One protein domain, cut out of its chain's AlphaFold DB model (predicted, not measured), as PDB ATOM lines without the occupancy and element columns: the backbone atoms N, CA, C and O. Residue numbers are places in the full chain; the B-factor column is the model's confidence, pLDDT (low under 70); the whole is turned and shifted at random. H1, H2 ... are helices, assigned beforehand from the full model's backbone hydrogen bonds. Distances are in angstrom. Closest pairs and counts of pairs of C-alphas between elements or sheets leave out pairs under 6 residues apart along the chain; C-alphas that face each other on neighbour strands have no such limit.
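AT A GLANCE: This is residues 18 to 81 of the 151 residues of the protein "MYND-type domain-containing protein" of Coprinellus micaceus (UniProt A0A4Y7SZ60). The model is an open, two-armed V: the long helix H3 makes one arm, and H1 with the long loop after it makes the other. H1 starts near Thr 62 of H3 and runs off at nearly a right angle; the loop then folds back to the short H2, near the first residues of H3. The printed part has 64 residues with three named helices, H1, H2 and H3 in that order, and no named strand; the class is all helix. The whole is loose, with a radius of gyration of the C-alphas of 15.2 A, and spans 46 by 31 by 15 A, only just flat.

IN THESE COORDINATES: H1 is residues 18 to 30, 18.3 A from first to last C-alpha, and begins with C-alpha 18 at (-22.655, 21.923, 45.678). H2 is residues 48 to 51. H3, residues 55 to 79, is 36.0 A long, from C-alpha 55 at (-7.929, 21.385, 40.707) to C-alpha 79 at (-31.724, 33.935, 64.630).

HOW THE PARTS SIT: H1 and H3 are close but not clearly touching; their closest C-alphas, those of Ile 19 and Thr 62, are 6.8 A apart. Their lines are about perpendicular, at 89 degrees. H1 and H2 are only just apart, at 8.1 A. H2 and H3 are close but not clearly touching, their closest C-alphas being those of Leu 51 and Leu 58, at 6.9 A. In H1 and H3 every O i to N i+4 pair is within hydrogen-bond range; H2 is too short for such a pair.

THE WHOLE: The C-alphas farthest apart, those of Asn 40 and Arg 81, are 46.5 A apart. The printed part has no cut. The link from H1 to H2 is long, with 17 residues, and that from H2 to H3 is tight. Residues 34 to 40 stand free, as do residues 70 to 81, of which 70 to 79 belong to H3. The mean pLDDT of the printed part is 71.9; 31 residues are under 70, among them residues 25 to 49.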
ATOM      1  N   ARG A  18     -22.867  20.533  45.264       62.50
ATOM      2  CA  ARG A  18     -22.655  21.923  45.678       62.50
ATOM      3  C   ARG A  18     -21.971  22.726  44.576       62.50
ATOM      4  O   ARG A  18     -22.428  23.827  44.278       62.50
ATOM      5  N   ILE A  19     -20.942  22.175  43.925       63.44
ATOM      6  CA  ILE A  19     -20.216  22.827  42.818       63.44
ATOM      7  C   ILE A  19     -21.172  23.116  41.656       63.44
ATOM      8  O   ILE A  19     -21.134  24.206  41.086       63.44
ATOM      9  N   ARG A  20     -22.106  22.204  41.363       68.69
ATOM     10  CA  ARG A  20     -23.148  22.437  40.350       68.69
ATOM     11  C   ARG A  20     -24.076  23.598  40.718       68.69
ATOM     12  O   ARG A  20     -24.383  24.432  39.868       68.69
ATOM     13  N   VAL A  21     -24.492  23.698  41.983       74.25
ATOM     14  CA  VAL A  21     -25.317  24.822  42.469       74.25
ATOM     15  C   VAL A  21     -24.565  26.149  42.349       74.25
ATOM     16  O   VAL A  21     -25.148  27.165  41.977       74.25
ATOM     17  N   ILE A  22     -23.264  26.151  42.620       69.06
ATOM     18  CA  ILE A  22     -22.419  27.343  42.505       69.06
ATOM     19  C   ILE A  22     -22.307  27.783  41.052       69.06
ATOM     20  O   ILE A  22     -22.533  28.955  40.765       69.06
ATOM     21  N   ILE A  23     -21.997  26.859  40.141       69.44
ATOM     22  CA  ILE A  23     -21.827  27.186  38.725       69.44
ATOM     23  C   ILE A  23     -23.142  27.704  38.144       69.44
ATOM     24  O   ILE A  23     -23.155  28.794  37.586       69.44
ATOM     25  N   THR A  24     -24.265  27.032  38.408       70.25
ATOM     26  CA  THR A  24     -25.590  27.508  37.969       70.25
ATOM     27  C   THR A  24     -25.982  28.850  38.598       70.25
ATOM     28  O   THR A  24     -26.610  29.691  37.951       70.25
ATOM     29  N   THR A  25     -25.589  29.110  39.850       68.69
ATOM     30  CA  THR A  25     -25.823  30.410  40.501       68.69
ATOM     31  C   THR A  25     -24.967  31.510  39.878       68.69
ATOM     32  O   THR A  25     -25.484  32.593  39.604       68.69
ATOM     33  N   LEU A  26     -23.684  31.241  39.621       64.50
ATOM     34  CA  LEU A  26     -22.770  32.172  38.962       64.50
ATOM     35  C   LEU A  26     -23.239  32.474  37.542       64.50
ATOM     36  O   LEU A  26     -23.352  33.646  37.204       64.50
ATOM     37  N   GLU A  27     -23.603  31.452  36.764       66.88
ATOM     38  CA  GLU A  27     -24.210  31.583  35.434       66.88
ATOM     39  C   GLU A  27     -25.440  32.491  35.471       66.88
ATOM     40  O   GLU A  27     -25.561  33.414  34.664       66.88
ATOM     41  N   ARG A  28     -26.331  32.300  36.453       66.69
ATOM     42  CA  ARG A  28     -27.520  33.144  36.614       66.69
ATOM     43  C   ARG A  28     -27.168  34.586  36.984       66.69
ATOM     44  O   ARG A  28     -27.827  35.498  36.495       66.69
ATOM     45  N   CYS A  29     -26.152  34.803  37.818       58.09
ATOM     46  CA  CYS A  29     -25.691  36.138  38.206       58.09
ATOM     47  C   CYS A  29     -25.016  36.880  37.045       58.09
ATOM     48  O   CYS A  29     -25.314  38.049  36.824       58.09
ATOM     49  N   VAL A  30     -24.160  36.208  36.267       60.97
ATOM     50  CA  VAL A  30     -23.482  36.821  35.109       60.97
ATOM     51  C   VAL A  30     -24.405  36.991  33.901       60.97
ATOM     52  O   VAL A  30     -24.111  37.785  33.014       60.97
ATOM     53  N   SER A  31     -25.538  36.290  33.873       62.09
ATOM     54  CA  SER A  31     -26.569  36.446  32.838       62.09
ATOM     55  C   SER A  31     -27.585  37.555  33.151       62.09
ATOM     56  O   SER A  31     -28.470  37.816  32.337       62.09
ATOM     57  N   GLN A  32     -27.506  38.211  34.319       61.38
ATOM     58  CA  GLN A  32     -28.411  39.306  34.676       61.38
ATOM     59  C   GLN A  32     -27.972  40.624  33.997       61.38
ATOM     60  O   GLN A  32     -26.839  41.065  34.205       61.38
ATOM     61  N   PRO A  33     -28.857  41.306  33.238       56.00
ATOM     62  CA  PRO A  33     -28.489  42.451  32.391       56.00
ATOM     63  C   PRO A  33     -27.859  43.647  33.122       56.00
ATOM     64  O   PRO A  33     -27.099  44.406  32.527       56.00
ATOM     65  N   TRP A  34     -28.162  43.832  34.410       60.38
ATOM     66  CA  TRP A  34     -27.706  44.987  35.189       60.38
ATOM     67  C   TRP A  34     -26.270  44.849  35.717       60.38
ATOM     68  O   TRP A  34     -25.674  45.854  36.097       60.38
ATOM     69  N   PHE A  35     -25.688  43.644  35.708       54.25
ATOM     70  CA  PHE A  35     -24.312  43.427  36.175       54.25
ATOM     71  C   PHE A  35     -23.260  43.924  35.166       54.25
ATOM     72  O   PHE A  35     -22.149  44.280  35.549       54.25
ATOM     73  N   PHE A  36     -23.623  44.007  33.880       52.84
ATOM     74  CA  PHE A  36     -22.753  44.445  32.782       52.84
ATOM     75  C   PHE A  36     -23.355  45.617  32.003       52.84
ATOM     76  O   PHE A  36     -23.272  45.657  30.778       52.84
ATOM     77  N   ALA A  37     -23.944  46.597  32.694       52.81
ATOM     78  CA  ALA A  37     -24.663  47.718  32.074       52.81
ATOM     79  C   ALA A  37     -23.867  48.519  31.009       52.81
ATOM     80  O   ALA A  37     -24.464  49.298  30.272       52.81
ATOM     81  N   TYR A  38     -22.548  48.311  30.884       54.66
ATOM     82  CA  TYR A  38     -21.696  48.954  29.874       54.66
ATOM     83  C   TYR A  38     -20.757  48.011  29.104       54.66
ATOM     84  O   TYR A  38     -19.947  48.478  28.307       54.66
ATOM     85  N   ALA A  39     -20.858  46.695  29.289       54.28
ATOM     86  CA  ALA A  39     -20.060  45.727  28.542       54.28
ATOM     87  C   ALA A  39     -21.009  44.743  27.869       54.28
ATOM     88  O   ALA A  39     -21.778  44.088  28.554       54.28
ATOM     89  N   ASN A  40     -20.961  44.649  26.539       54.97
ATOM     90  CA  ASN A  40     -21.716  43.673  25.751       54.97
ATOM     91  C   ASN A  40     -21.414  42.265  26.305       54.97
ATOM     92  O   ASN A  40     -20.313  41.755  26.054       54.97
ATOM     93  N   PRO A  41     -22.287  41.663  27.138       51.44
ATOM     94  CA  PRO A  41     -21.867  40.540  27.943       51.44
ATOM     95  C   PRO A  41     -21.947  39.318  27.047       51.44
ATOM     96  O   PRO A  41     -23.020  38.771  26.800       51.44
ATOM     97  N   ARG A  42     -20.795  38.873  26.538       53.28
ATOM     98  CA  ARG A  42     -20.682  37.471  26.147       53.28
ATOM     99  C   ARG A  42     -20.999  36.678  27.413       53.28
ATOM    100  O   ARG A  42     -20.290  36.885  28.400       53.28
ATOM    101  N   PRO A  43     -22.031  35.816  27.422       53.44
ATOM    102  CA  PRO A  43     -22.241  34.940  28.556       53.44
ATOM    103  C   PRO A  43     -20.929  34.197  28.784       53.44
ATOM    104  O   PRO A  43     -20.384  33.583  27.861       53.44
ATOM    105  N   LEU A  44     -20.375  34.339  29.988       51.81
ATOM    106  CA  LEU A  44     -19.266  33.518  30.447       51.81
ATOM    107  C   LEU A  44     -19.816  32.097  30.536       51.81
ATOM    108  O   LEU A  44     -20.312  31.672  31.573       51.81
ATOM    109  N   SER A  45     -19.781  31.389  29.410       56.03
ATOM    110  CA  SER A  45     -19.903  29.942  29.372       56.03
ATOM    111  C   SER A  45     -18.656  29.407  30.066       56.03
ATOM    112  O   SER A  45     -17.589  29.239  29.472       56.03
ATOM    113  N   LEU A  46     -18.760  29.268  31.384       57.47
ATOM    114  CA  LEU A  46     -17.811  28.521  32.184       57.47
ATOM    115  C   LEU A  46     -18.077  27.049  31.891       57.47
ATOM    116  O   LEU A  46     -18.864  26.396  32.564       57.47
ATOM    117  N   GLU A  47     -17.439  26.536  30.843       65.19
ATOM    118  CA  GLU A  47     -17.431  25.099  30.588       65.19
ATOM    119  C   GLU A  47     -16.788  24.406  31.798       65.19
ATOM    120  O   GLU A  47     -15.594  24.587  32.062       65.19
ATOM    121  N   LEU A  48     -17.583  23.630  32.546       57.06
ATOM    122  CA  LEU A  48     -17.145  22.846  33.710       57.06
ATOM    123  C   LEU A  48     -15.844  22.089  33.437       57.06
ATOM    124  O   LEU A  48     -14.940  22.058  34.268       57.06
ATOM    125  N   GLU A  49     -15.741  21.523  32.239       64.44
ATOM    126  CA  GLU A  49     -14.607  20.747  31.740       64.44
ATOM    127  C   GLU A  49     -13.290  21.538  31.779       64.44
ATOM    128  O   GLU A  49     -12.218  20.985  32.030       64.44
ATOM    129  N   LYS A  50     -13.351  22.861  31.578       70.00
ATOM    130  CA  LYS A  50     -12.181  23.744  31.657       70.00
ATOM    131  C   LYS A  50     -11.774  24.025  33.102       70.00
ATOM    132  O   LYS A  50     -10.587  24.226  33.348       70.00
ATOM    133  N   LEU A  51     -12.712  24.006  34.050       66.50
ATOM    134  CA  LEU A  51     -12.424  24.216  35.475       66.50
ATOM    135  C   LEU A  51     -11.717  23.015  36.107       66.50
ATOM    136  O   LEU A  51     -10.897  23.200  37.002       66.50
ATOM    137  N   VAL A  52     -11.952  21.804  35.590       70.94
ATOM    138  CA  VAL A  52     -11.246  20.579  36.013       70.94
ATOM    139  C   VAL A  52      -9.728  20.694  35.812       70.94
ATOM    140  O   VAL A  52      -8.959  20.085  36.552       70.94
ATOM    141  N   LYS A  53      -9.272  21.533  34.870       82.69
ATOM    142  CA  LYS A  53      -7.841  21.803  34.634       82.69
ATOM    143  C   LYS A  53      -7.169  22.593  35.763       82.69
ATOM    144  O   LYS A  53      -5.946  22.707  35.765       82.69
ATOM    145  N   PHE A  54      -7.941  23.126  36.709       80.94
ATOM    146  CA  PHE A  54      -7.455  23.921  37.835       80.94
ATOM    147  C   PHE A  54      -7.930  23.316  39.168       80.94
ATOM    148  O   PHE A  54      -8.746  23.925  39.867       80.94
ATOM    149  N   PRO A  55      -7.442  22.117  39.537       79.75
ATOM    150  CA  PRO A  55      -7.929  21.385  40.707       79.75
ATOM    151  C   PRO A  55      -7.747  22.168  42.012       79.75
ATOM    152  O   PRO A  55      -8.655  22.180  42.839       79.75
ATOM    153  N   ASP A  56      -6.640  22.898  42.162       83.94
ATOM    154  CA  ASP A  56      -6.368  23.707  43.357       83.94
ATOM    155  C   ASP A  56      -7.366  24.862  43.502       83.94
ATOM    156  O   ASP A  56      -7.885  25.125  44.588       83.94
ATOM    157  N   ALA A  57      -7.689  25.532  42.390       77.19
ATOM    158  CA  ALA A  57      -8.683  26.599  42.382       77.19
ATOM    159  C   ALA A  57     -10.074  26.040  42.706       77.19
ATOM    160  O   ALA A  57     -10.791  26.606  43.530       77.19
ATOM    161  N   LEU A  58     -10.440  24.902  42.107       79.44
ATOM    162  CA  LEU A  58     -11.707  24.229  42.381       79.44
ATOM    163  C   LEU A  58     -11.815  23.812  43.854       79.44
ATOM    164  O   LEU A  58     -12.851  24.029  44.485       79.44
ATOM    165  N   GLN A  59     -10.740  23.270  44.427       80.62
ATOM    166  CA  GLN A  59     -10.672  22.897  45.836       80.62
ATOM    167  C   GLN A  59     -10.815  24.117  46.756       80.62
ATOM    168  O   GLN A  59     -11.610  24.078  47.698       80.62
ATOM    169  N   ALA A  60     -10.107  25.212  46.471       79.69
ATOM    170  CA  ALA A  60     -10.193  26.447  47.247       79.69
ATOM    171  C   ALA A  60     -11.614  27.034  47.233       79.69
ATOM    172  O   ALA A  60     -12.152  27.387  48.287       79.69
ATOM    173  N   TRP A  61     -12.256  27.076  46.062       80.69
ATOM    174  CA  TRP A  61     -13.642  27.527  45.931       80.69
ATOM    175  C   TRP A  61     -14.618  26.610  46.665       80.69
ATOM    176  O   TRP A  61     -15.484  27.091  47.393       80.69
ATOM    177  N   THR A  62     -14.443  25.295  46.542       81.31
ATOM    178  CA  THR A  62     -15.268  24.309  47.252       81.31
ATOM    179  C   THR A  62     -15.167  24.504  48.764       81.31
ATOM    180  O   THR A  62     -16.188  24.546  49.453       81.31
ATOM    181  N   PHE A  63     -13.952  24.702  49.285       83.69
ATOM    182  CA  PHE A  63     -13.727  24.982  50.701       83.69
ATOM    183  C   PHE A  63     -14.399  26.283  51.144       83.69
ATOM    184  O   PHE A  63     -15.122  26.288  52.138       83.69
ATOM    185  N   LEU A  64     -14.201  27.380  50.407       83.69
ATOM    186  CA  LEU A  64     -14.826  28.666  50.717       83.69
ATOM    187  C   LEU A  64     -16.351  28.533  50.802       83.69
ATOM    188  O   LEU A  64     -16.969  29.025  51.743       83.69
ATOM    189  N   LEU A  65     -16.954  27.842  49.840       85.12
ATOM    190  CA  LEU A  65     -18.405  27.731  49.733       85.12
ATOM    191  C   LEU A  65     -18.986  26.804  50.800       85.12
ATOM    192  O   LEU A  65     -20.028  27.122  51.371       85.12
ATOM    193  N   ASP A  66     -18.280  25.731  51.165       87.00
ATOM    194  CA  ASP A  66     -18.612  24.930  52.348       87.00
ATOM    195  C   ASP A  66     -18.589  25.783  53.629       87.00
ATOM    196  O   ASP A  66     -19.522  25.722  54.434       87.00
ATOM    197  N   ARG A  67     -17.573  26.639  53.804       91.44
ATOM    198  CA  ARG A  67     -17.495  27.547  54.960       91.44
ATOM    199  C   ARG A  67     -18.602  28.591  54.966       91.44
ATOM    200  O   ARG A  67     -19.181  28.827  56.025       91.44
ATOM    201  N   LEU A  68     -18.937  29.172  53.817       87.38
ATOM    202  CA  LEU A  68     -20.052  30.112  53.697       87.38
ATOM    203  C   LEU A  68     -21.393  29.434  53.996       87.38
ATOM    204  O   LEU A  68     -22.199  30.003  54.729       87.38
ATOM    205  N   SER A  69     -21.615  28.209  53.508       87.50
ATOM    206  CA  SER A  69     -22.827  27.432  53.804       87.50
ATOM    207  C   SER A  69     -22.962  27.164  55.302       87.50
ATOM    208  O   SER A  69     -23.992  27.479  55.896       87.50
ATOM    209  N   LYS A  70     -21.892  26.675  55.945       91.56
ATOM    210  CA  LYS A  70     -21.852  26.457  57.401       91.56
ATOM    211  C   LYS A  70     -22.081  27.751  58.181       91.56
ATOM    212  O   LYS A  70     -22.810  27.754  59.168       91.56
ATOM    213  N   GLY A  71     -21.491  28.859  57.732       87.88
ATOM    214  CA  GLY A  71     -21.708  30.181  58.319       87.88
ATOM    215  C   GLY A  71     -23.163  30.641  58.199       87.88
ATOM    216  O   GLY A  71     -23.729  31.143  59.168       87.88
ATOM    217  N   ALA A  72     -23.798  30.417  57.048       88.50
ATOM    218  CA  ALA A  72     -25.204  30.742  56.829       88.50
ATOM    219  C   ALA A  72     -26.141  29.890  57.702       88.50
ATOM    220  O   ALA A  72     -27.113  30.411  58.249       88.50
ATOM    221  N   GLU A  73     -25.850  28.600  57.871       90.81
ATOM    222  CA  GLU A  73     -26.575  27.716  58.792       90.81
ATOM    223  C   GLU A  73     -26.416  28.163  60.248       90.81
ATOM    224  O   GLU A  73     -27.413  28.311  60.957       90.81
ATOM    225  N   ALA A  74     -25.187  28.463  60.676       90.38
ATOM    226  CA  ALA A  74     -24.917  28.996  62.007       90.38
ATOM    227  C   ALA A  74     -25.655  30.322  62.243       90.38
ATOM    228  O   ALA A  74     -26.265  30.510  63.293       90.38
ATOM    229  N   TYR A  75     -25.671  31.221  61.256       88.38
ATOM    230  CA  TYR A  75     -26.412  32.479  61.336       88.38
ATOM    231  C   TYR A  75     -27.921  32.251  61.495       88.38
ATOM    232  O   TYR A  75     -28.537  32.850  62.374       88.38
ATOM    233  N   LYS A  76     -28.519  31.336  60.720       91.25
ATOM    234  CA  LYS A  76     -29.931  30.947  60.890       91.25
ATOM    235  C   LYS A  76     -30.198  30.366  62.283       91.25
ATOM    236  O   LYS A  76     -31.196  30.720  62.903       91.25
ATOM    237  N   ALA A  77     -29.295  29.534  62.804       87.50
ATOM    238  CA  ALA A  77     -29.401  28.998  64.163       87.50
ATOM    239  C   ALA A  77     -29.287  30.094  65.243       87.50
ATOM    240  O   ALA A  77     -29.923  30.005  66.291       87.50
ATOM    241  N   LEU A  78     -28.516  31.157  64.992       86.12
ATOM    242  CA  LEU A  78     -28.447  32.320  65.878       86.12
ATOM    243  C   LEU A  78     -29.725  33.166  65.842       86.12
ATOM    244  O   LEU A  78     -30.073  33.751  66.863       86.12
ATOM    245  N   GLN A  79     -30.447  33.213  64.718       85.25
ATOM    246  CA  GLN A  79     -31.724  33.935  64.630       85.25
ATOM    247  C   GLN A  79     -32.817  33.311  65.503       85.25
ATOM    248  O   GLN A  79     -33.652  34.032  66.045       85.25
ATOM    249  N   THR A  80     -32.813  31.985  65.651       82.12
ATOM    250  CA  THR A  80     -33.764  31.257  66.504       82.12
ATOM    251  C   THR A  80     -33.258  31.073  67.933       82.12
ATOM    252  O   THR A  80     -33.972  30.526  68.777       82.12
ATOM    253  N   ARG A  81     -32.039  31.537  68.235       77.00
ATOM    254  CA  ARG A  81     -31.465  31.446  69.574       77.00
ATOM    255  C   ARG A  81     -32.292  32.305  70.537       77.00
ATOM    256  O   ARG A  81     -32.512  33.486  70.261       77.00
TER     257      ARG A  81